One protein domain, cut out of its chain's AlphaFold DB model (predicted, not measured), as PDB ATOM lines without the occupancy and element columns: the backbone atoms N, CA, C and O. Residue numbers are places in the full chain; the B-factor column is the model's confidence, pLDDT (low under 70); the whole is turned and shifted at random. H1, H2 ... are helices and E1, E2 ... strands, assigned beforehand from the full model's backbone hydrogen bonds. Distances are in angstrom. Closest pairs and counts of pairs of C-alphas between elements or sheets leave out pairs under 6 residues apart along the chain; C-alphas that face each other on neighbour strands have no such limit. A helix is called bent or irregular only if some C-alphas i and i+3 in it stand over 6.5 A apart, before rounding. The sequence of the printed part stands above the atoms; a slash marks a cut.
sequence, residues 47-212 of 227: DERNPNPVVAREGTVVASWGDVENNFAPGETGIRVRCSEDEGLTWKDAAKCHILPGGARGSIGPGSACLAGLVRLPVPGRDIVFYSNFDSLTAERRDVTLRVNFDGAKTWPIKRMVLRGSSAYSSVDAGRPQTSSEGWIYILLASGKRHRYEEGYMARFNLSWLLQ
ATOM      1  N   ASP A  47     -74.690  45.665  -6.251       85.25
ATOM      2  CA  ASP A  47     -75.360  46.086  -5.005       85.25
ATOM      3  C   ASP A  47     -76.484  45.164  -4.479       85.25
ATOM      4  O   ASP A  47     -77.211  45.496  -3.542       85.25
ATOM      5  N   GLU A  48     -76.564  43.943  -5.011       86.44
ATOM      6  CA  GLU A  48     -77.480  42.885  -4.585       86.44
ATOM      7  C   GLU A  48     -76.710  41.672  -4.040       86.44
ATOM      8  O   GLU A  48     -75.480  41.603  -4.104       86.44
ATOM      9  N   ARG A  49     -77.408  40.722  -3.406       86.19
ATOM     10  CA  ARG A  49     -76.779  39.598  -2.682       86.19
ATOM     11  C   ARG A  49     -77.595  38.316  -2.775       86.19
ATOM     12  O   ARG A  49     -78.711  38.312  -3.278       86.19
ATOM     13  N   ASN A  50     -77.053  37.248  -2.186       90.06
ATOM     14  CA  ASN A  50     -77.668  35.921  -2.076       90.06
ATOM     15  C   ASN A  50     -77.768  35.176  -3.422       90.06
ATOM     16  O   ASN A  50     -78.868  34.777  -3.798       90.06
ATOM     17  N   PRO A  51     -76.647  35.008  -4.152       92.81
ATOM     18  CA  PRO A  51     -76.653  34.367  -5.461       92.81
ATOM     19  C   PRO A  51     -76.886  32.860  -5.371       92.81
ATOM     20  O   PRO A  51     -76.387  32.203  -4.457       92.81
ATOM     21  N   ASN A  52     -77.559  32.297  -6.368       93.50
ATOM     22  CA  ASN A  52     -77.655  30.858  -6.552       93.50
ATOM     23  C   ASN A  52     -77.774  30.492  -8.047       93.50
ATOM     24  O   ASN A  52     -78.655  31.042  -8.720       93.50
ATOM     25  N   PRO A  53     -76.919  29.598  -8.578       94.19
ATOM     26  CA  PRO A  53     -77.074  29.038  -9.912       94.19
ATOM     27  C   PRO A  53     -77.843  27.706  -9.910       94.19
ATOM     28  O   PRO A  53     -77.718  26.886  -9.005       94.19
ATOM     29  N   VAL A  54     -78.564  27.425 -10.993       93.00
ATOM     30  CA  VAL A  54     -79.031  26.075 -11.334       93.00
ATOM     31  C   VAL A  54     -78.938  25.863 -12.839       93.00
ATOM     32  O   VAL A  54     -79.181  26.781 -13.618       93.00
ATOM     33  N   VAL A  55     -78.591  24.649 -13.256       91.00
ATOM     34  CA  VAL A  55     -78.561  24.267 -14.672       91.00
ATOM     35  C   VAL A  55     -79.825  23.473 -14.992       91.00
ATOM     36  O   VAL A  55     -80.090  22.435 -14.373       91.00
ATOM     37  N   ALA A  56     -80.622  23.979 -15.931       87.94
ATOM     38  CA  ALA A  56     -81.796  23.293 -16.461       87.94
ATOM     39  C   ALA A  56     -81.388  22.094 -17.331       87.94
ATOM     40  O   ALA A  56     -80.240  21.966 -17.753       87.94
ATOM     41  N   ARG A  57     -82.336  21.207 -17.637       87.19
ATOM     42  CA  ARG A  57     -82.109  19.985 -18.424       87.19
ATOM     43  C   ARG A  57     -81.412  20.248 -19.759       87.19
ATOM     44  O   ARG A  57     -80.572  19.452 -20.157       87.19
ATOM     45  N   GLU A  58     -81.781  21.320 -20.455       85.31
ATOM     46  CA  GLU A  58     -81.241  21.662 -21.780       85.31
ATOM     47  C   GLU A  58     -79.905  22.419 -21.719       85.31
ATOM     48  O   GLU A  58     -79.416  22.877 -22.742       85.31
ATOM     49  N   GLY A  59     -79.306  22.557 -20.531       88.50
ATOM     50  CA  GLY A  59     -78.046  23.278 -20.343       88.50
ATOM     51  C   GLY A  59     -78.215  24.777 -20.100       88.50
ATOM     52  O   GLY A  59     -77.229  25.451 -19.820       88.50
ATOM     53  N   THR A  60     -79.448  25.302 -20.129       91.50
ATOM     54  CA  THR A  60     -79.722  26.691 -19.743       91.50
ATOM     55  C   THR A  60     -79.250  26.935 -18.314       91.50
ATOM     56  O   THR A  60     -79.722  26.290 -17.372       91.50
ATOM     57  N   VAL A  61     -78.339  27.889 -18.144       93.56
ATOM     58  CA  VAL A  61     -77.851  28.308 -16.832       93.56
ATOM     59  C   VAL A  61     -78.783  29.387 -16.308       93.56
ATOM     60  O   VAL A  61     -78.992  30.413 -16.952       93.56
ATOM     61  N   VAL A  62     -79.351  29.160 -15.130       92.69
ATOM     62  CA  VAL A  62     -80.231  30.105 -14.448       92.69
ATOM     63  C   VAL A  62     -79.494  30.638 -13.231       92.69
ATOM     64  O   VAL A  62     -79.147  29.876 -12.331       92.69
ATOM     65  N   ALA A  63     -79.259  31.944 -13.192       94.38
ATOM     66  CA  ALA A  63     -78.716  32.638 -12.034       94.38
ATOM     67  C   ALA A  63     -79.846  33.378 -11.326       94.38
ATOM     68  O   ALA A  63     -80.616  34.091 -11.965       94.38
ATOM     69  N   SER A  64     -79.936  33.228 -10.009       92.94
ATOM     70  CA  SER A  64     -80.913  33.917  -9.172       92.94
ATOM     71  C   SER A  64     -80.235  34.645  -8.020       92.94
ATOM     72  O   SER A  64     -79.167  34.227  -7.577       92.94
ATOM     73  N   TRP A  65     -80.825  35.738  -7.547       91.75
ATOM     74  CA  TRP A  65     -80.335  36.476  -6.383       91.75
ATOM     75  C   TRP A  65     -81.449  37.310  -5.746       91.75
ATOM     76  O   TRP A  65     -82.497  37.548  -6.346       91.75
ATOM     77  N   GLY A  66     -81.250  37.738  -4.501       86.81
ATOM     78  CA  GLY A  66     -82.241  38.538  -3.788       86.81
ATOM     79  C   GLY A  66     -82.379  39.934  -4.393       86.81
ATOM     80  O   GLY A  66     -81.375  40.622  -4.551       86.81
ATOM     81  N   ASP A  67     -83.617  40.359  -4.666       79.19
ATOM     82  CA  ASP A  67     -83.924  41.731  -5.095       79.19
ATOM     83  C   ASP A  67     -83.832  42.667  -3.890       79.19
ATOM     84  O   ASP A  67     -84.768  42.769  -3.101       79.19
ATOM     85  N   VAL A  68     -82.679  43.281  -3.668       68.56
ATOM     86  CA  VAL A  68     -82.460  44.098  -2.466       68.56
ATOM     87  C   VAL A  68     -83.197  45.432  -2.596       68.56
ATOM     88  O   VAL A  68     -83.800  45.886  -1.631       68.56
ATOM     89  N   GLU A  69     -83.226  46.003  -3.797       62.59
ATOM     90  CA  GLU A  69     -83.820  47.306  -4.101       62.59
ATOM     91  C   GLU A  69     -85.325  47.355  -3.784       62.59
ATOM     92  O   GLU A  69     -85.784  48.291  -3.131       62.59
ATOM     93  N   ASN A  70     -86.083  46.312  -4.160       56.78
ATOM     94  CA  ASN A  70     -87.536  46.282  -3.943       56.78
ATOM     95  C   ASN A  70     -87.994  45.420  -2.759       56.78
ATOM     96  O   ASN A  70     -89.104  45.637  -2.281       56.78
ATOM     97  N   ASN A  71     -87.184  44.487  -2.232       53.50
ATOM     98  CA  ASN A  71     -87.539  43.777  -0.983       53.50
ATOM     99  C   ASN A  71     -87.517  44.707   0.251       53.50
ATOM    100  O   ASN A  71     -87.765  44.259   1.369       53.50
ATOM    101  N   PHE A  72     -87.197  45.989   0.066       53.91
ATOM    102  CA  PHE A  72     -87.288  47.038   1.079       53.91
ATOM    103  C   PHE A  72     -88.597  47.826   1.038       53.91
ATOM    104  O   PHE A  72     -88.858  48.598   1.960       53.91
ATOM    105  N   ALA A  73     -89.427  47.636   0.011       57.25
ATOM    106  CA  ALA A  73     -90.771  48.185  -0.001       57.25
ATOM    107  C   ALA A  73     -91.695  47.277   0.836       57.25
ATOM    108  O   ALA A  73     -91.738  46.065   0.603       57.25
ATOM    109  N   PRO A  74     -92.440  47.815   1.820       57.22
ATOM    110  CA  PRO A  74     -93.382  47.022   2.603       57.22
ATOM    111  C   PRO A  74     -94.369  46.257   1.711       57.22
ATOM    112  O   PRO A  74     -95.052  46.855   0.884       57.22
ATOM    113  N   GLY A  75     -94.464  44.939   1.902       61.59
ATOM    114  CA  GLY A  75     -95.403  44.081   1.169       61.59
ATOM    115  C   GLY A  75     -94.898  43.551  -0.177       61.59
ATOM    116  O   GLY A  75     -95.522  42.645  -0.730       61.59
ATOM    117  N   GLU A  76     -93.755  44.030  -0.670       67.81
ATOM    118  CA  GLU A  76     -93.112  43.475  -1.857       67.81
ATOM    119  C   GLU A  76     -92.279  42.239  -1.504       67.81
ATOM    120  O   GLU A  76     -91.672  42.125  -0.436       67.81
ATOM    121  N   THR A  77     -92.248  41.277  -2.421       73.88
ATOM    122  CA  THR A  77     -91.316  40.159  -2.344       73.88
ATOM    123  C   THR A  77     -90.819  39.815  -3.734       73.88
ATOM    124  O   THR A  77     -91.537  39.962  -4.727       73.88
ATOM    125  N   GLY A  78     -89.588  39.341  -3.811       86.06
ATOM    126  CA  GLY A  78     -89.111  38.713  -5.020       86.06
ATOM    127  C   GLY A  78     -87.637  38.381  -4.993       86.06
ATOM    128  O   GLY A  78     -86.870  38.802  -4.120       86.06
ATOM    129  N   ILE A  79     -87.253  37.636  -6.014       89.88
ATOM    130  CA  ILE A  79     -85.866  37.459  -6.422       89.88
ATOM    131  C   ILE A  79     -85.724  37.916  -7.868       89.88
ATOM    132  O   ILE A  79     -86.705  37.952  -8.616       89.88
ATOM    133  N   ARG A  80     -84.502  38.234  -8.274       91.69
ATOM    134  CA  ARG A  80     -84.168  38.434  -9.681       91.69
ATOM    135  C   ARG A  80     -83.602  37.151 -10.260       91.69
ATOM    136  O   ARG A  80     -82.996  36.353  -9.544       91.69
ATOM    137  N   VAL A  81     -83.825  36.964 -11.553       92.81
ATOM    138  CA  VAL A  81     -83.345  35.821 -12.320       92.81
ATOM    139  C   VAL A  81     -82.787  36.299 -13.654       92.81
ATOM    140  O   VAL A  81     -83.376  37.161 -14.305       92.81
ATOM    141  N   ARG A  82     -81.680  35.701 -14.087       94.44
ATOM    142  CA  ARG A  82     -81.210  35.737 -15.474       94.44
ATOM    143  C   ARG A  82     -81.012  34.323 -15.989       94.44
ATOM    144  O   ARG A  82     -80.668  33.422 -15.226       94.44
ATOM    145  N   CYS A  83     -81.178  34.169 -17.294       93.81
ATOM    146  CA  CYS A  83     -80.935  32.917 -17.993       93.81
ATOM    147  C   CYS A  83     -79.885  33.125 -19.082       93.81
ATOM    148  O   CYS A  83     -79.918  34.139 -19.786       93.81
ATOM    149  N   SER A  84     -79.008  32.140 -19.227       95.75
ATOM    150  CA  SER A  84     -78.075  31.995 -20.337       95.75
ATOM    151  C   SER A  84     -78.359  30.681 -21.060       95.75
ATOM    152  O   SER A  84     -78.567  29.647 -20.426       95.75
ATOM    153  N   GLU A  85     -78.391  30.736 -22.388       95.25
ATOM    154  CA  GLU A  85     -78.615  29.588 -23.283       95.25
ATOM    155  C   GLU A  85     -77.328  29.185 -24.025       95.25
ATOM    156  O   GLU A  85     -77.350  28.298 -24.871       95.25
ATOM    157  N   ASP A  86     -76.207  29.825 -23.688       95.38
ATOM    158  CA  ASP A  86     -74.894  29.694 -24.319       95.38
ATOM    159  C   ASP A  86     -73.793  29.505 -23.262       95.38
ATOM    160  O   ASP A  86     -72.772  30.184 -23.262       95.38
ATOM    161  N   GLU A  87     -74.019  28.570 -22.334       91.25
ATOM    162  CA  GLU A  87     -73.024  28.125 -21.337       91.25
ATOM    163  C   GLU A  87     -72.597  29.204 -20.323       91.25
ATOM    164  O   GLU A  87     -71.615  29.045 -19.601       91.25
ATOM    165  N   GLY A  88     -73.365  30.287 -20.212       94.56
ATOM    166  CA  GLY A  88     -73.047  31.429 -19.366       94.56
ATOM    167  C   GLY A  88     -72.302  32.547 -20.092       94.56
ATOM    168  O   GLY A  88     -71.898  33.481 -19.412       94.56
ATOM    169  N   LEU A  89     -72.112  32.503 -21.414       95.38
ATOM    170  CA  LEU A  89     -71.386  33.552 -22.146       95.38
ATOM    171  C   LEU A  89     -72.192  34.850 -22.264       95.38
ATOM    172  O   LEU A  89     -71.646  35.941 -22.091       95.38
ATOM    173  N   THR A  90     -73.493  34.747 -22.537       96.81
ATOM    174  CA  THR A  90     -74.403  35.891 -22.585       96.81
ATOM    175  C   THR A  90     -75.643  35.651 -21.734       96.81
ATOM    176  O   THR A  90     -76.054  34.521 -21.469       96.81
ATOM    177  N   TRP A  91     -76.249  36.742 -21.262       97.12
ATOM    178  CA  TRP A  91     -77.399  36.692 -20.364       97.12
ATOM    179  C   TRP A  91     -78.519  37.572 -20.875       97.12
ATOM    180  O   TRP A  91     -78.294  38.714 -21.276       97.12
ATOM    181  N   LYS A  92     -79.741  37.053 -20.785       95.56
ATOM    182  CA  LYS A  92     -80.954  37.852 -20.970       95.56
ATOM    183  C   LYS A  92     -81.073  38.900 -19.861       95.56
ATOM    184  O   LYS A  92     -80.462  38.765 -18.795       95.56
ATOM    185  N   ASP A  93     -81.900  39.912 -20.101       95.06
ATOM    186  CA  ASP A  93     -82.236  40.909 -19.088       95.06
ATOM    187  C   ASP A  93     -82.795  40.254 -17.820       95.06
ATOM    188  O   ASP A  93     -83.436  39.199 -17.858       95.06
ATOM    189  N   ALA A  94     -82.536  40.886 -16.673       92.12
ATOM    190  CA  ALA A  94     -83.020  40.382 -15.397       92.12
ATOM    191  C   ALA A  94     -84.553  40.433 -15.340       92.12
ATOM    192  O   ALA A  94     -85.158  41.491 -15.512       92.12
ATOM    193  N   ALA A  95     -85.167  39.298 -15.019       90.12
ATOM    194  CA  ALA A  95     -86.589  39.190 -14.725       90.12
ATOM    195  C   ALA A  95     -86.813  39.124 -13.209       90.12
ATOM    196  O   ALA A  95     -86.047  38.481 -12.487       90.12
ATOM    197  N   LYS A  96     -87.883  39.760 -12.716       88.94
ATOM    198  CA  LYS A  96     -88.309  39.653 -11.312       88.94
ATOM    199  C   LYS A  96     -89.285  38.487 -11.149       88.94
ATOM    200  O   LYS A  96     -90.275  38.382 -11.868       88.94
ATOM    201  N   CYS A  97     -89.021  37.624 -10.176       88.88
ATOM    202  CA  CYS A  97     -89.910  36.550  -9.757       88.88
ATOM    203  C   CYS A  97     -90.588  36.949  -8.442       88.88
ATOM    204  O   CYS A  97     -89.963  36.916  -7.385       88.88
ATOM    205  N   HIS A  98     -91.867  37.322  -8.507       86.31
ATOM    206  CA  HIS A  98     -92.621  37.864  -7.366       86.31
ATOM    207  C   HIS A  98     -93.142  36.802  -6.386       86.31
ATOM    208  O   HIS A  98     -93.630  37.136  -5.310       86.31
ATOM    209  N   ILE A  99     -93.081  35.516  -6.746       87.75
ATOM    210  CA  ILE A  99     -93.603  34.433  -5.898       87.75
ATOM    211  C   ILE A  99     -92.547  33.863  -4.944       87.75
ATOM    212  O   ILE A  99     -92.878  33.320  -3.881       87.75
ATOM    213  N   LEU A 100     -91.270  33.977  -5.320       90.50
ATOM    214  CA  LEU A 100     -90.149  33.474  -4.543       90.50
ATOM    215  C   LEU A 100     -89.638  34.557  -3.589       90.50
ATOM    216  O   LEU A 100     -89.234  35.627  -4.041       90.50
ATOM    217  N   PRO A 101     -89.610  34.294  -2.274       87.94
ATOM    218  CA  PRO A 101     -89.126  35.275  -1.320       87.94
ATOM    219  C   PRO A 101     -87.601  35.343  -1.341       87.94
ATOM    220  O   PRO A 101     -86.939  34.321  -1.166       87.94
ATOM    221  N   GLY A 102     -87.053  36.547  -1.518       82.31
ATOM    222  CA  GLY A 102     -85.628  36.844  -1.318       82.31
ATOM    223  C   GLY A 102     -85.301  37.436   0.061       82.31
ATOM    224  O   GLY A 102     -84.133  37.469   0.451       82.31
ATOM    225  N   GLY A 103     -86.325  37.887   0.797       81.00
ATOM    226  CA  GLY A 103     -86.234  38.656   2.043       81.00
ATOM    227  C   GLY A 103     -87.525  38.603   2.869       81.00
ATOM    228  O   GLY A 103     -88.589  38.279   2.337       81.00
ATOM    229  N   ALA A 104     -87.428  38.818   4.186       80.38
ATOM    230  CA  ALA A 104     -88.591  38.812   5.080       80.38
ATOM    231  C   ALA A 104     -89.511  40.009   4.762       80.38
ATOM    232  O   ALA A 104     -89.040  41.144   4.740       80.38
ATOM    233  N   ARG A 105     -90.810  39.769   4.522       75.56
ATOM    234  CA  ARG A 105     -91.724  40.743   3.875       75.56
ATOM    235  C   ARG A 105     -92.051  41.990   4.708       75.56
ATOM    236  O   ARG A 105     -92.570  42.964   4.172       75.56
ATOM    237  N   GLY A 106     -91.782  41.958   6.012       69.62
ATOM    238  CA  GLY A 106     -92.005  43.080   6.930       69.62
ATOM    239  C   GLY A 106     -90.731  43.811   7.362       69.62
ATOM    240  O   GLY A 106     -90.793  44.600   8.299       69.62
ATOM    241  N   SER A 107     -89.573  43.508   6.766       68.62
ATOM    242  CA  SER A 107     -88.280  44.060   7.182       68.62
ATOM    243  C   SER A 107     -87.639  44.878   6.074       68.62
ATOM    244  O   SER A 107     -87.498  44.415   4.946       68.62
ATOM    245  N   ILE A 108     -87.199  46.080   6.437       63.81
ATOM    246  CA  ILE A 108     -86.467  46.982   5.557       63.81
ATOM    247  C   ILE A 108     -84.981  46.857   5.890       63.81
ATOM    248  O   ILE A 108     -84.575  46.932   7.050       63.81
ATOM    249  N   GLY A 109     -84.163  46.694   4.859       62.12
ATOM    250  CA  GLY A 109     -82.717  46.728   4.965       62.12
ATOM    251  C   GLY A 109     -82.022  45.372   4.799       62.12
ATOM    252  O   GLY A 109     -82.626  44.302   4.858       62.12
ATOM    253  N   PRO A 110     -80.699  45.405   4.592       60.38
ATOM    254  CA  PRO A 110     -79.885  44.268   4.163       60.38
ATOM    255  C   PRO A 110     -79.967  43.008   5.045       60.38
ATOM    256  O   PRO A 110     -79.662  41.907   4.584       60.38
ATOM    257  N   GLY A 111     -80.361  43.166   6.310       65.81
ATOM    258  CA  GLY A 111     -80.562  42.079   7.265       65.81
ATOM    259  C   GLY A 111     -81.815  41.235   7.012       65.81
ATOM    260  O   GLY A 111     -81.946  40.177   7.626       65.81
ATOM    261  N   SER A 112     -82.703  41.621   6.092       72.69
ATOM    262  CA  SER A 112     -83.906  40.848   5.756       72.69
ATOM    263  C   SER A 112     -83.643  39.734   4.735       72.69
ATOM    264  O   SER A 112     -84.271  38.680   4.822       72.69
ATOM    265  N   ALA A 113     -82.684  39.925   3.822       78.88
ATOM    266  CA  ALA A 113     -82.447  39.052   2.671       78.88
ATOM    267  C   ALA A 113     -81.563  37.835   2.983       78.88
ATOM    268  O   ALA A 113     -80.597  37.949   3.738       78.88
ATOM    269  N   CYS A 114     -81.833  36.670   2.394       87.12
ATOM    270  CA  CYS A 114     -81.123  35.439   2.761       87.12
ATOM    271  C   CYS A 114     -80.863  34.502   1.588       87.12
ATOM    272  O   CYS A 114     -81.686  34.390   0.683       87.12
ATOM    273  N   LEU A 115     -79.711  33.826   1.650       89.88
ATOM    274  CA  LEU A 115     -79.329  32.780   0.713       89.88
ATOM    275  C   LEU A 115     -80.345  31.641   0.735       89.88
ATOM    276  O   LEU A 115     -80.596  31.036   1.779       89.88
ATOM    277  N   ALA A 116     -80.883  31.377  -0.447       93.12
ATOM    278  CA  ALA A 116     -81.771  30.271  -0.727       93.12
ATOM    279  C   ALA A 116     -80.986  29.022  -1.126       93.12
ATOM    280  O   ALA A 116     -79.899  29.125  -1.698       93.12
ATOM    281  N   GLY A 117     -81.582  27.852  -0.922       94.75
ATOM    282  CA  GLY A 117     -81.138  26.626  -1.584       94.75
ATOM    283  C   GLY A 117     -81.907  26.412  -2.886       94.75
ATOM    284  O   GLY A 117     -83.110  26.666  -2.925       94.75
ATOM    285  N   LEU A 118     -81.234  25.923  -3.925       94.19
ATOM    286  CA  LEU A 118     -81.799  25.716  -5.256       94.19
ATOM    287  C   LEU A 118     -81.228  24.418  -5.834       94.19
ATOM    288  O   LEU A 118     -80.015  24.234  -5.830       94.19
ATOM    289  N   VAL A 119     -82.084  23.510  -6.300       95.31
ATOM    290  CA  VAL A 119     -81.637  22.245  -6.906       95.31
ATOM    291  C   VAL A 119     -82.609  21.775  -7.979       95.31
ATOM    292  O   VAL A 119     -83.825  21.912  -7.829       95.31
ATOM    293  N   ARG A 120     -82.086  21.193  -9.062       94.19
ATOM    294  CA  ARG A 120     -82.879  20.480 -10.072       94.19
ATOM    295  C   ARG A 120     -82.859  18.983  -9.775       94.19
ATOM    296  O   ARG A 120     -81.793  18.423  -9.539       94.19
ATOM    297  N   LEU A 121     -84.009  18.314  -9.842       93.88
ATOM    298  CA  LEU A 121     -84.041  16.858  -9.716       93.88
ATOM    299  C   LEU A 121     -83.468  16.170 -10.966       93.88
ATOM    300  O   LEU A 121     -83.784  16.584 -12.087       93.88
ATOM    301  N   PRO A 122     -82.723  15.062 -10.807       89.44
ATOM    302  CA  PRO A 122     -82.192  14.271 -11.915       89.44
ATOM    303  C   PRO A 122     -83.279  13.374 -12.542       89.44
ATOM    304  O   PRO A 122     -83.205  12.150 -12.498       89.44
ATOM    305  N   VAL A 123     -84.324  13.981 -13.118       89.69
ATOM    306  CA  VAL A 123     -85.437  13.260 -13.762       89.69
ATOM    307  C   VAL A 123     -85.337  13.383 -15.288       89.69
ATOM    308  O   VAL A 123     -85.400  14.502 -15.810       89.69
ATOM    309  N   PRO A 124     -85.225  12.264 -16.032       87.06
ATOM    310  CA  PRO A 124     -85.171  12.293 -17.490       87.06
ATOM    311  C   PRO A 124     -86.360  13.032 -18.108       87.06
ATOM    312  O   PRO A 124     -87.517  12.809 -17.750       87.06
ATOM    313  N   GLY A 125     -86.067  13.930 -19.050       88.00
ATOM    314  CA  GLY A 125     -87.087  14.672 -19.789       88.00
ATOM    315  C   GLY A 125     -87.859  15.717 -18.973       88.00
ATOM    316  O   GLY A 125     -88.800  16.295 -19.517       88.00
ATOM    317  N   ARG A 126     -87.491  16.002 -17.714       91.69
ATOM    318  CA  ARG A 126     -88.226  16.936 -16.843       91.69
ATOM    319  C   ARG A 126     -87.315  17.980 -16.197       91.69
ATOM    320  O   ARG A 126     -86.241  17.658 -15.696       91.69
ATOM    321  N   ASP A 127     -87.820  19.206 -16.122       90.25
ATOM    322  CA  ASP A 127     -87.263  20.276 -15.298       90.25
ATOM    323  C   ASP A 127     -88.112  20.428 -14.044       90.25
ATOM    324  O   ASP A 127     -89.172  21.050 -14.063       90.25
ATOM    325  N   ILE A 128     -87.656  19.793 -12.965       94.62
ATOM    326  CA  ILE A 128     -88.253  19.928 -11.638       94.62
ATOM    327  C   ILE A 128     -87.225  20.622 -10.762       94.62
ATOM    328  O   ILE A 128     -86.182  20.038 -10.468       94.62
ATOM    329  N   VAL A 129     -87.508  21.860 -10.372       94.88
ATOM    330  CA  VAL A 129     -86.581  22.690  -9.595       94.88
ATOM    331  C   VAL A 129     -87.196  22.999  -8.242       94.88
ATOM    332  O   VAL A 129     -88.373  23.343  -8.154       94.88
ATOM    333  N   PHE A 130     -86.398  22.870  -7.190       95.62
ATOM    334  CA  PHE A 130     -86.767  23.206  -5.823       95.62
ATOM    335  C   PHE A 130     -86.059  24.478  -5.398       95.62
ATOM    336  O   PHE A 130     -84.866  24.615  -5.638       95.62
ATOM    337  N   TYR A 131     -86.789  25.351  -4.713       95.88
ATOM    338  CA  TYR A 131     -86.276  26.566  -4.088       95.88
ATOM    339  C   TYR A 131     -86.636  26.554  -2.605       95.88
ATOM    340  O   TYR A 131     -87.811  26.401  -2.259       95.88
ATOM    341  N   SER A 132     -85.651  26.722  -1.722       95.44
ATOM    342  CA  SER A 132     -85.875  26.910  -0.285       95.44
ATOM    343  C   SER A 132     -85.516  28.321   0.139       95.44
ATOM    344  O   SER A 132     -84.430  28.805  -0.153       95.44
ATOM    345  N   ASN A 133     -86.417  28.953   0.877       93.38
ATOM    346  CA  ASN A 133     -86.136  30.140   1.677       93.38
ATOM    347  C   ASN A 133     -87.215  30.228   2.770       93.38
ATOM    348  O   ASN A 133     -88.166  29.440   2.773       93.38
ATOM    349  N   PHE A 134     -87.110  31.153   3.715       88.44
ATOM    350  CA  PHE A 134     -88.223  31.407   4.638       88.44
ATOM    351  C   PHE A 134     -89.470  31.918   3.894       88.44
ATOM    352  O   PHE A 134     -89.369  32.504   2.817       88.44
ATOM    353  N   ASP A 135     -90.656  31.734   4.472       87.44
ATOM    354  CA  ASP A 135     -91.909  32.334   3.984       87.44
ATOM    355  C   ASP A 135     -92.556  33.192   5.072       87.44
ATOM    356  O   ASP A 135     -93.679  32.961   5.510       87.44
ATOM    357  N   SER A 136     -91.807  34.187   5.546       82.75
ATOM    358  CA  SER A 136     -92.262  35.061   6.620       82.75
ATOM    359  C   SER A 136     -93.031  36.260   6.081       82.75
ATOM    360  O   SER A 136     -92.511  37.054   5.295       82.75
ATOM    361  N   LEU A 137     -94.258  36.426   6.574       80.00
ATOM    362  CA  LEU A 137     -95.048  37.648   6.398       80.00
ATOM    363  C   LEU A 137     -94.583  38.785   7.326       80.00
ATOM    364  O   LEU A 137     -95.051  39.911   7.204       80.00
ATOM    365  N   THR A 138     -93.687  38.491   8.271       81.38
ATOM    366  CA  THR A 138     -93.202  39.444   9.278       81.38
ATOM    367  C   THR A 138     -91.830  40.005   8.902       81.38
ATOM    368  O   THR A 138     -91.261  39.664   7.864       81.38
ATOM    369  N   ALA A 139     -91.274  40.857   9.766       81.06
ATOM    370  CA  ALA A 139     -89.898  41.331   9.645       81.06
ATOM    371  C   ALA A 139     -88.845  40.242   9.930       81.06
ATOM    372  O   ALA A 139     -87.688  40.359   9.529       81.06
ATOM    373  N   GLU A 140     -89.230  39.169  10.617       85.56
ATOM    374  CA  GLU A 140     -88.289  38.141  11.043       85.56
ATOM    375  C   GLU A 140     -88.133  37.051   9.994       85.56
ATOM    376  O   GLU A 140     -89.105  36.604   9.390       85.56
ATOM    377  N   ARG A 141     -86.913  36.544   9.823       89.31
ATOM    378  CA  ARG A 141     -86.659  35.360   8.997       89.31
ATOM    379  C   ARG A 141     -87.157  34.118   9.724       89.31
ATOM    380  O   ARG A 141     -86.586  33.729  10.749       89.31
ATOM    381  N   ARG A 142     -88.248  33.537   9.228       91.00
ATOM    382  CA  ARG A 142     -88.929  32.425   9.889       91.00
ATOM    383  C   ARG A 142     -89.610  31.483   8.915       91.00
ATOM    384  O   ARG A 142     -90.052  31.905   7.854       91.00
ATOM    385  N   ASP A 143     -89.790  30.249   9.359       92.81
ATOM    386  CA  ASP A 143     -90.630  29.253   8.701       92.81
ATOM    387  C   ASP A 143     -90.079  28.872   7.312       92.81
ATOM    388  O   ASP A 143     -90.594  29.258   6.257       92.81
ATOM    389  N   VAL A 144     -88.973  28.114   7.321       94.50
ATOM    390  CA  VAL A 144     -88.312  27.610   6.105       94.50
ATOM    391  C   VAL A 144     -89.319  26.833   5.279       94.50
ATOM    392  O   VAL A 144     -89.923  25.871   5.755       94.50
ATOM    393  N   THR A 145     -89.465  27.237   4.025       94.94
ATOM    394  CA  THR A 145     -90.479  26.734   3.112       94.94
ATOM    395  C   THR A 145     -89.846  26.381   1.778       94.94
ATOM    396  O   THR A 145     -89.093  27.161   1.190       94.94
ATOM    397  N   LEU A 146     -90.177  25.194   1.287       96.00
ATOM    398  CA  LEU A 146     -89.816  24.753  -0.050       96.00
ATOM    399  C   LEU A 146     -90.908  25.102  -1.035       96.00
ATOM    400  O   LEU A 146     -92.092  25.013  -0.724       96.00
ATOM    401  N   ARG A 147     -90.488  25.449  -2.243       95.50
ATOM    402  CA  ARG A 147     -91.333  25.634  -3.416       95.50
ATOM    403  C   ARG A 147     -90.804  24.745  -4.527       95.50
ATOM    404  O   ARG A 147     -89.598  24.508  -4.589       95.50
ATOM    405  N   VAL A 148     -91.692  24.258  -5.387       95.75
ATOM    406  CA  VAL A 148     -91.313  23.431  -6.541       95.75
ATOM    407  C   VAL A 148     -91.903  23.974  -7.834       95.75
ATOM    408  O   VAL A 148     -93.050  24.420  -7.877       95.75
ATOM    409  N   ASN A 149     -91.091  23.900  -8.878       94.25
ATOM    410  CA  ASN A 149     -91.394  24.246 -10.252       94.25
ATOM    411  C   ASN A 149     -91.453  22.985 -11.135       94.25
ATOM    412  O   ASN A 149     -90.778  21.998 -10.836       94.25
ATOM    413  N   PHE A 150     -92.208  23.039 -12.240       93.12
ATOM    414  CA  PHE A 150     -92.288  21.956 -13.233       93.12
ATOM    415  C   PHE A 150     -92.199  22.417 -14.703       93.12
ATOM    416  O   PHE A 150     -92.525  21.645 -15.608       93.12
ATOM    417  N   ASP A 151     -91.840  23.679 -14.952       86.75
ATOM    418  CA  ASP A 151     -91.910  24.324 -16.273       86.75
ATOM    419  C   ASP A 151     -90.681  25.197 -16.603       86.75
ATOM    420  O   ASP A 151     -90.766  26.136 -17.399       86.75
ATOM    421  N   GLY A 152     -89.526  24.867 -16.013       81.06
ATOM    422  CA  GLY A 152     -88.258  25.562 -16.262       81.06
ATOM    423  C   GLY A 152     -88.108  26.848 -15.447       81.06
ATOM    424  O   GLY A 152     -87.737  27.885 -15.981       81.06
ATOM    425  N   ALA A 153     -88.439  26.781 -14.158       84.00
ATOM    426  CA  ALA A 153     -88.447  27.879 -13.188       84.00
ATOM    427  C   ALA A 153     -89.427  29.039 -13.483       84.00
ATOM    428  O   ALA A 153     -89.338  30.074 -12.822       84.00
ATOM    429  N   LYS A 154     -90.384  28.877 -14.415       83.44
ATOM    430  CA  LYS A 154     -91.346  29.934 -14.783       83.44
ATOM    431  C   LYS A 154     -92.440  30.129 -13.735       83.44
ATOM    432  O   LYS A 154     -92.732  31.270 -13.398       83.44
ATOM    433  N   THR A 155     -93.026  29.042 -13.226       91.06
ATOM    434  CA  THR A 155     -94.093  29.099 -12.208       91.06
ATOM    435  C   THR A 155     -93.844  28.178 -11.014       91.06
ATOM    436  O   THR A 155     -93.192  27.140 -11.125       91.06
ATOM    437  N   TRP A 156     -94.361  28.517  -9.838       94.12
ATOM    438  CA  TRP A 156     -94.084  27.793  -8.592       94.12
ATOM    439  C   TRP A 156     -95.365  27.298  -7.928       94.12
ATOM    440  O   TRP A 156     -95.729  27.817  -6.878       94.12
ATOM    441  N   PRO A 157     -96.059  26.287  -8.481       94.75
ATOM    442  CA  PRO A 157     -97.445  25.961  -8.124       94.75
ATOM    443  C   PRO A 157     -97.664  25.385  -6.725       94.75
ATOM    444  O   PRO A 157     -98.811  25.325  -6.271       94.75
ATOM    445  N   ILE A 158     -96.611  24.910  -6.060       95.31
ATOM    446  CA  ILE A 158     -96.692  24.230  -4.763       95.31
ATOM    447  C   ILE A 158     -95.633  24.781  -3.825       95.31
ATOM    448  O   ILE A 158     -94.475  24.953  -4.220       95.31
ATOM    449  N   LYS A 159     -96.029  24.981  -2.567       95.06
ATOM    450  CA  LYS A 159     -95.114  25.228  -1.458       95.06
ATOM    451  C   LYS A 159     -95.437  24.329  -0.267       95.06
ATOM    452  O   LYS A 159     -96.574  23.904  -0.101       95.06
ATOM    453  N   ARG A 160     -94.440  24.058   0.575       95.44
ATOM    454  CA  ARG A 160     -94.627  23.374   1.860       95.44
ATOM    455  C   ARG A 160     -93.582  23.826   2.868       95.44
ATOM    456  O   ARG A 160     -92.389  23.863   2.563       95.44
ATOM    457  N   MET A 161     -94.029  24.141   4.080       95.50
ATOM    458  CA  MET A 161     -93.136  24.463   5.190       95.50
ATOM    459  C   MET A 161     -92.367  23.209   5.630       95.50
ATOM    460  O   MET A 161     -92.957  22.157   5.874       95.50
ATOM    461  N   VAL A 162     -91.048  23.336   5.742       95.56
ATOM    462  CA  VAL A 162     -90.130  22.286   6.203       95.56
ATOM    463  C   VAL A 162     -89.903  22.395   7.702       95.56
ATOM    464  O   VAL A 162     -89.987  21.397   8.413       95.56
ATOM    465  N   LEU A 163     -89.615  23.605   8.185       94.75
ATOM    466  CA  LEU A 163     -89.319  23.844   9.590       94.75
ATOM    467  C   LEU A 163     -89.920  25.165  10.052       94.75
ATOM    468  O   LEU A 163     -89.633  26.215   9.484       94.75
ATOM    469  N   ARG A 164     -90.709  25.093  11.124       94.06
ATOM    470  CA  ARG A 164     -91.271  26.252  11.820       94.06
ATOM    471  C   ARG A 164     -90.236  26.870  12.760       94.06
ATOM    472  O   ARG A 164     -89.520  26.141  13.443       94.06
ATOM    473  N   GLY A 165     -90.234  28.194  12.884       92.50
ATOM    474  CA  GLY A 165     -89.395  28.922  13.840       92.50
ATOM    475  C   GLY A 165     -88.413  29.879  13.179       92.50
ATOM    476  O   GLY A 165     -88.568  30.217  12.012       92.50
ATOM    477  N   SER A 166     -87.433  30.353  13.952       92.75
ATOM    478  CA  SER A 166     -86.376  31.241  13.454       92.75
ATOM    479  C   SER A 166     -85.538  30.530  12.400       92.75
ATOM    480  O   SER A 166     -85.221  29.361  12.569       92.75
ATOM    481  N   SER A 167     -85.168  31.210  11.322       91.25
ATOM    482  CA  SER A 167     -84.403  30.577  10.250       91.25
ATOM    483  C   SER A 167     -83.448  31.538   9.567       91.25
ATOM    484  O   SER A 167     -83.651  32.751   9.550       91.25
ATOM    485  N   ALA A 168     -82.403  30.986   8.966       91.56
ATOM    486  CA  ALA A 168     -81.521  31.718   8.079       91.56
ATOM    487  C   ALA A 168     -81.213  30.886   6.833       91.56
ATOM    488  O   ALA A 168     -82.142  30.483   6.139       91.56
ATOM    489  N   TYR A 169     -79.931  30.684   6.531       92.50
ATOM    490  CA  TYR A 169     -79.488  30.053   5.297       92.50
ATOM    491  C   TYR A 169     -79.986  28.619   5.179       92.50
ATOM    492  O   TYR A 169     -79.995  27.872   6.161       92.50
ATOM    493  N   SER A 170     -80.331  28.236   3.955       94.38
ATOM    494  CA  SER A 170     -80.616  26.857   3.593       94.38
ATOM    495  C   SER A 170     -79.867  26.455   2.329       94.38
ATOM    496  O   SER A 170     -79.536  27.276   1.478       94.38
ATOM    497  N   SER A 171     -79.601  25.159   2.215       95.12
ATOM    498  CA  SER A 171     -79.077  24.502   1.017       95.12
ATOM    499  C   SER A 171     -79.901  23.247   0.760       95.12
ATOM    500  O   SER A 171     -80.401  22.641   1.709       95.12
ATOM    501  N   VAL A 172     -80.100  22.891  -0.506       96.88
ATOM    502  CA  VAL A 172     -80.929  21.749  -0.908       96.88
ATOM    503  C   VAL A 172     -80.121  20.895  -1.864       96.88
ATOM    504  O   VAL A 172     -79.424  21.442  -2.716       96.88
ATOM    505  N   ASP A 173     -80.241  19.581  -1.732       96.56
ATOM    506  CA  ASP A 173     -79.673  18.628  -2.677       96.56
ATOM    507  C   ASP A 173     -80.652  17.475  -2.938       96.56
ATOM    508  O   ASP A 173     -81.581  17.229  -2.160       96.56
ATOM    509  N   ALA A 174     -80.463  16.777  -4.052       96.12
ATOM    510  CA  ALA A 174     -81.283  15.654  -4.469       96.12
ATOM    511  C   ALA A 174     -80.460  14.366  -4.471       96.12
ATOM    512  O   ALA A 174     -79.331  14.315  -4.952       96.12
ATOM    513  N   GLY A 175     -81.061  13.298  -3.958       94.56
ATOM    514  CA  GLY A 175     -80.480  11.977  -4.056       94.56
ATOM    515  C   GLY A 175     -80.371  11.505  -5.504       94.56
ATOM    516  O   GLY A 175     -81.137  11.905  -6.388       94.56
ATOM    517  N   ARG A 176     -79.400  10.627  -5.733       90.69
ATOM    518  CA  ARG A 176     -79.072  10.096  -7.055       90.69
ATOM    519  C   ARG A 176     -79.855   8.813  -7.329       90.69
ATOM    520  O   ARG A 176     -80.026   8.018  -6.394       90.69
ATOM    521  N   PRO A 177     -80.323   8.583  -8.568       88.25
ATOM    522  CA  PRO A 177     -80.906   7.301  -8.953       88.25
ATOM    523  C   PRO A 177     -79.989   6.111  -8.601       88.25
ATOM    524  O   PRO A 177     -78.806   6.259  -8.335       88.25
ATOM    525  N   GLN A 178     -80.524   4.901  -8.529       86.75
ATOM    526  CA  GLN A 178     -79.876   3.617  -8.219       86.75
ATOM    527  C   GLN A 178     -78.861   3.634  -7.053       86.75
ATOM    528  O   GLN A 178     -78.002   2.760  -6.964       86.75
ATOM    529  N   THR A 179     -78.976   4.593  -6.131       88.06
ATOM    530  CA  THR A 179     -78.201   4.685  -4.890       88.06
ATOM    531  C   THR A 179     -79.136   4.597  -3.685       88.06
ATOM    532  O   THR A 179     -80.353   4.720  -3.809       88.06
ATOM    533  N   SER A 180     -78.583   4.461  -2.478       93.44
ATOM    534  CA  SER A 180     -79.370   4.519  -1.234       93.44
ATOM    535  C   SER A 180     -80.075   5.865  -1.006       93.44
ATOM    536  O   SER A 180     -80.980   5.950  -0.173       93.44
ATOM    537  N   SER A 181     -79.671   6.910  -1.735       94.88
ATOM    538  CA  SER A 181     -80.283   8.236  -1.692       94.88
ATOM    539  C   SER A 181     -81.436   8.412  -2.689       94.88
ATOM    540  O   SER A 181     -82.122   9.428  -2.627       94.88
ATOM    541  N   GLU A 182     -81.691   7.444  -3.580       93.88
ATOM    542  CA  GLU A 182     -82.733   7.564  -4.606       93.88
ATOM    543  C   GLU A 182     -84.091   7.955  -3.998       93.88
ATOM    544  O   GLU A 182     -84.542   7.399  -2.995       93.88
ATOM    545  N   GLY A 183     -84.747   8.939  -4.619       94.62
ATOM    546  CA  GLY A 183     -86.067   9.421  -4.212       94.62
ATOM    547  C   GLY A 183     -86.065  10.366  -3.007       94.62
ATOM    548  O   GLY A 183     -87.120  10.915  -2.679       94.62
ATOM    549  N   TRP A 184     -84.911  10.600  -2.377       97.75
ATOM    550  CA  TRP A 184     -84.765  11.576  -1.304       97.75
ATOM    551  C   TRP A 184     -84.369  12.953  -1.826       97.75
ATOM    552  O   TRP A 184     -83.604  13.107  -2.773       97.75
ATOM    553  N   ILE A 185     -84.879  13.969  -1.147       97.88
ATOM    554  CA  ILE A 185     -84.465  15.363  -1.239       97.88
ATOM    555  C   ILE A 185     -84.024  15.760   0.161       97.88
ATOM    556  O   ILE A 185     -84.690  15.409   1.138       97.88
ATOM    557  N   TYR A 186     -82.918  16.483   0.247       98.06
ATOM    558  CA  TYR A 186     -82.286  16.890   1.491       98.06
ATOM    559  C   TYR A 186     -82.268  18.405   1.577       98.06
ATOM    560  O   TYR A 186     -82.028  19.085   0.585       98.06
ATOM    561  N   ILE A 187     -82.494  18.937   2.772       97.81
ATOM    562  CA  ILE A 187     -82.300  20.352   3.070       97.81
ATOM    563  C   ILE A 187     -81.529  20.485   4.375       97.81
ATOM    564  O   ILE A 187     -81.960  19.966   5.408       97.81
ATOM    565  N   LEU A 188     -80.406  21.196   4.317       97.19
ATOM    566  CA  LEU A 188     -79.631  21.612   5.479       97.19
ATOM    567  C   LEU A 188     -79.900  23.093   5.726       97.19
ATOM    568  O   LEU A 188     -79.767  23.906   4.808       97.19
ATOM    569  N   LEU A 189     -80.289  23.445   6.948       95.44
ATOM    570  CA  LEU A 189     -80.727  24.795   7.291       95.44
ATOM    571  C   LEU A 189     -80.152  25.270   8.629       95.44
ATOM    572  O   LEU A 189     -80.024  24.485   9.568       95.44
ATOM    573  N   ALA A 190     -79.866  26.567   8.720       94.81
ATOM    574  CA  ALA A 190     -79.548  27.257   9.967       94.81
ATOM    575  C   ALA A 190     -80.838  27.732  10.654       94.81
ATOM    576  O   ALA A 190     -81.692  28.372  10.030       94.81
ATOM    577  N   SER A 191     -80.995  27.393  11.931       94.62
ATOM    578  CA  SER A 191     -82.179  27.695  12.738       94.62
ATOM    579  C   SER A 191     -81.819  27.696  14.229       94.62
ATOM    580  O   SER A 191     -80.655  27.578  14.605       94.62
ATOM    581  N   GLY A 192     -82.808  27.889  15.092       92.25
ATOM    582  CA  GLY A 192     -82.649  27.815  16.535       92.25
ATOM    583  C   GLY A 192     -83.881  28.288  17.283       92.25
ATOM    584  O   GLY A 192     -84.753  28.974  16.736       92.25
ATOM    585  N   LYS A 193     -83.951  27.932  18.567       89.12
ATOM    586  CA  LYS A 193     -85.039  28.376  19.448       89.12
ATOM    587  C   LYS A 193     -84.819  29.809  19.917       89.12
ATOM    588  O   LYS A 193     -85.787  30.555  20.041       89.12
ATOM    589  N   ARG A 194     -83.563  30.185  20.182       87.62
ATOM    590  CA  ARG A 194     -83.182  31.519  20.666       87.62
ATOM    591  C   ARG A 194     -82.737  32.427  19.531       87.62
ATOM    592  O   ARG A 194     -83.035  33.616  19.555       87.62
ATOM    593  N   HIS A 195     -82.024  31.880  18.546       88.75
ATOM    594  CA  HIS A 195     -81.484  32.661  17.438       88.75
ATOM    595  C   HIS A 195     -81.336  31.834  16.153       88.75
ATOM    596  O   HIS A 195     -81.034  30.650  16.198       88.75
ATOM    597  N   ARG A 196     -81.469  32.475  14.987       90.00
ATOM    598  CA  ARG A 196     -81.395  31.837  13.653       90.00
ATOM    599  C   ARG A 196     -80.045  31.214  13.264       90.00
ATOM    600  O   ARG A 196     -79.976  30.526  12.254       90.00
ATOM    601  N   TYR A 197     -78.982  31.483  14.019       92.44
ATOM    602  CA  TYR A 197     -77.635  30.925  13.803       92.44
ATOM    603  C   TYR A 197     -77.170  30.080  14.997       92.44
ATOM    604  O   TYR A 197     -75.983  30.041  15.301       92.44
ATOM    605  N   GLU A 198     -78.108  29.490  15.734       93.62
ATOM    606  CA  GLU A 198     -77.803  28.689  16.922       93.62
ATOM    607  C   GLU A 198     -77.433  27.248  16.551       93.62
ATOM    608  O   GLU A 198     -76.466  26.705  17.076       93.62
ATOM    609  N   GLU A 199     -78.184  26.641  15.631       94.31
ATOM    610  CA  GLU A 199     -78.107  25.222  15.289       94.31
ATOM    611  C   GLU A 199     -78.274  24.983  13.779       94.31
ATOM    612  O   GLU A 199     -78.827  25.803  13.040       94.31
ATOM    613  N   GLY A 200     -77.810  23.817  13.325       95.19
ATOM    614  CA  GLY A 200     -78.060  23.292  11.986       95.19
ATOM    615  C   GLY A 200     -79.037  22.119  12.035       95.19
ATOM    616  O   GLY A 200     -78.870  21.210  12.845       95.19
ATOM    617  N   TYR A 201     -80.029  22.110  11.148       96.31
ATOM    618  CA  TYR A 201     -80.993  21.017  11.015       96.31
ATOM    619  C   TYR A 201     -80.920  20.420   9.616       96.31
ATOM    620  O   TYR A 201     -80.858  21.149   8.628       96.31
ATOM    621  N   MET A 202     -80.989  19.094   9.533       96.94
ATOM    622  CA  MET A 202     -81.166  18.372   8.278       96.94
ATOM    623  C   MET A 202     -82.574  17.782   8.242       96.94
ATOM    624  O   MET A 202     -82.971  17.069   9.165       96.94
ATOM    625  N   ALA A 203     -83.306  18.032   7.163       97.44
ATOM    626  CA  ALA A 203     -84.540  17.320   6.858       97.44
ATOM    627  C   ALA A 203     -84.392  16.559   5.539       97.44
ATOM    628  O   ALA A 203     -83.671  16.989   4.638       97.44
ATOM    629  N   ARG A 204     -85.095  15.428   5.429       97.62
ATOM    630  CA  ARG A 204     -85.210  14.668   4.184       97.62
ATOM    631  C   ARG A 204     -86.654  14.268   3.919       97.62
ATOM    632  O   ARG A 204     -87.374  13.898   4.844       97.62
ATOM    633  N   PHE A 205     -87.071  14.333   2.667       97.31
ATOM    634  CA  PHE A 205     -88.432  14.031   2.213       97.31
ATOM    635  C   PHE A 205     -88.391  13.644   0.733       97.31
ATOM    636  O   PHE A 205     -87.341  13.713   0.102       97.31
ATOM    637  N   ASN A 206     -89.520  13.226   0.169       95.75
ATOM    638  CA  ASN A 206     -89.653  12.966  -1.262       95.75
ATOM    639  C   ASN A 206     -90.618  13.973  -1.911       95.75
ATOM    640  O   ASN A 206     -91.282  14.760  -1.228       95.75
ATOM    641  N   LEU A 207     -90.713  13.946  -3.243       94.38
ATOM    642  CA  LEU A 207     -91.619  14.830  -3.982       94.38
ATOM    643  C   LEU A 207     -93.089  14.618  -3.573       94.38
ATOM    644  O   LEU A 207     -93.827  15.592  -3.455       94.38
ATOM    645  N   SER A 208     -93.507  13.379  -3.287       94.12
ATOM    646  CA  SER A 208     -94.876  13.073  -2.848       94.12
ATOM    647  C   SER A 208     -95.249  13.790  -1.553       94.12
ATOM    648  O   SER A 208     -96.349  14.324  -1.457       94.12
ATOM    649  N   TRP A 209     -94.331  13.867  -0.583       94.94
ATOM    650  CA  TRP A 209     -94.523  14.676   0.618       94.94
ATOM    651  C   TRP A 209     -94.753  16.139   0.230       94.94
ATOM    652  O   TRP A 209     -95.763  16.716   0.614       94.94
ATOM    653  N   LEU A 210     -93.915  16.746  -0.611       91.38
ATOM    654  CA  LEU A 210     -94.118  18.150  -0.986       91.38
ATOM    655  C   LEU A 210     -95.482  18.402  -1.667       91.38
ATOM    656  O   LEU A 210     -96.132  19.411  -1.404       91.38
ATOM    657  N   LEU A 211     -95.945  17.471  -2.504       91.38
ATOM    658  CA  LEU A 211     -97.172  17.611  -3.300       91.38
ATOM    659  C   LEU A 211     -98.486  17.599  -2.497       91.38
ATOM    660  O   LEU A 211     -99.533  17.931  -3.066       91.38
ATOM    661  N   GLN A 212     -98.453  17.235  -1.213       87.31
ATOM    662  CA  GLN A 212     -99.634  17.147  -0.340       87.31
ATOM    663  C   GLN A 212    -100.152  18.506   0.174       87.31
ATOM    664  O   GLN A 212    -101.187  18.536   0.830       87.31
TER     665      GLN A 212
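This is residues 47 to 212 of the 227 residues of an uncharacterized protein of Verrucomicrobiaceae bacterium (UniProt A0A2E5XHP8). Two strongly twisted sheets make a sandwich, partly face to face: the four strands E1 to E4 cover one side, and a six-strand sheet, E5 to E10, folds back on itself at the bent strand E8. The leaf E5 E6 E7 lies in the middle, between the sheet E1 to E4 and the second leaf, E9 E10, with the short helix H1 over E7. The printed part has 166 residues, with ten named strands and then one named helix along the chain; both sheets run in chain order and are antiparallel throughout. The class is mostly strand, though under half of the residues are in named elements. The whole is compact and rounded, with a radius of gyration of the C-alphas of 15.5 A and spans of 41 by 38 by 24 A.

Find C-alpha 49 at (-76.779, 39.598, -2.682); from there E1 runs 19.5 A to residue 55. E2 follows at residues 61 to 66, E3 at 79 to 84 and the short E4 at 95 to 97. Look next at residues 117 to 120 for E5 and at 129 to 134 for E6. E7, residues 142 to 149, is 21.9 A long. E8, residues 158 to 174, is the longest strand by residues; it bends by 137 degrees at residue 168, where C-alpha 168 stands at (-81.521, 31.718, 8.079). E9 covers residues 185 to 192 over 21.8 A, and E10 residues 199 to 205 over 20.1 A. H1, residues 207 to 211, ends at C-alpha 211, (-97.172, 17.611, -3.300).

Start with E1 E2 E3 E4, a meander, each strand the antiparallel neighbour of the one before. In the hairpin of E1 and E2, N 52 and O 64 are 2.8 A apart; between E2 and E3, N 63 and O 82 are 2.9 A apart, and between E3 and E4, N 81 and O 95 are 2.8 A apart. The two sheets of the sandwich have 21 pairs of C-alphas within 10 A, and their strands stand at 15 degrees to each other. Its closest C-alphas between E1 and E5 are those of Val 54 and Val 119, 6.4 A apart, while E1 and E6 are only just apart, at 8.5 A. E5 to E10 form a second meander, with E5 and E10 as edge strands. Look for N 119 and O 130, 3.1 A apart, between E5 and E6, and for N 147 and O 131, 2.8 A, between E6 and E7. The pairing of E8 is staggered: its residues 158 to 166 pair with E7, where N 160 and O 146 are 2.8 A apart, and residues 166 to 174 with E9, where N 171 and O 188 are 2.9 A apart. Between E9 and E10, N 187 and O 203 are 2.9 A apart. This is a folded sheet, one sheet bent back into two leaves that face each other, E5 E6 E7 and E9 E10, with E8 as the hinge. The closest C-alphas of E5 and E8 are those of Gly 117 and Ser 171, 3.9 A apart. H1 is on this sheet, over E7, at a height over the sheet of 8.0 A; its closest C-alphas to E8 are those of Leu 210 and Arg 160, 6.0 A apart. In H1 every O i to N i+4 pair is within hydrogen-bond range.

The C-alphas farthest apart, those of Pro 74 and Gln 178, are 46.7 A from each other. The printed part has no cut. Two links are long: residues 67 to 78 between E2 and E3, and residues 98 to 116 between E4 and E5, where the chain changes sheets. The mean pLDDT of the printed part is 88.7; look for values under 70 at residues 68 to 76 and 106 to 111.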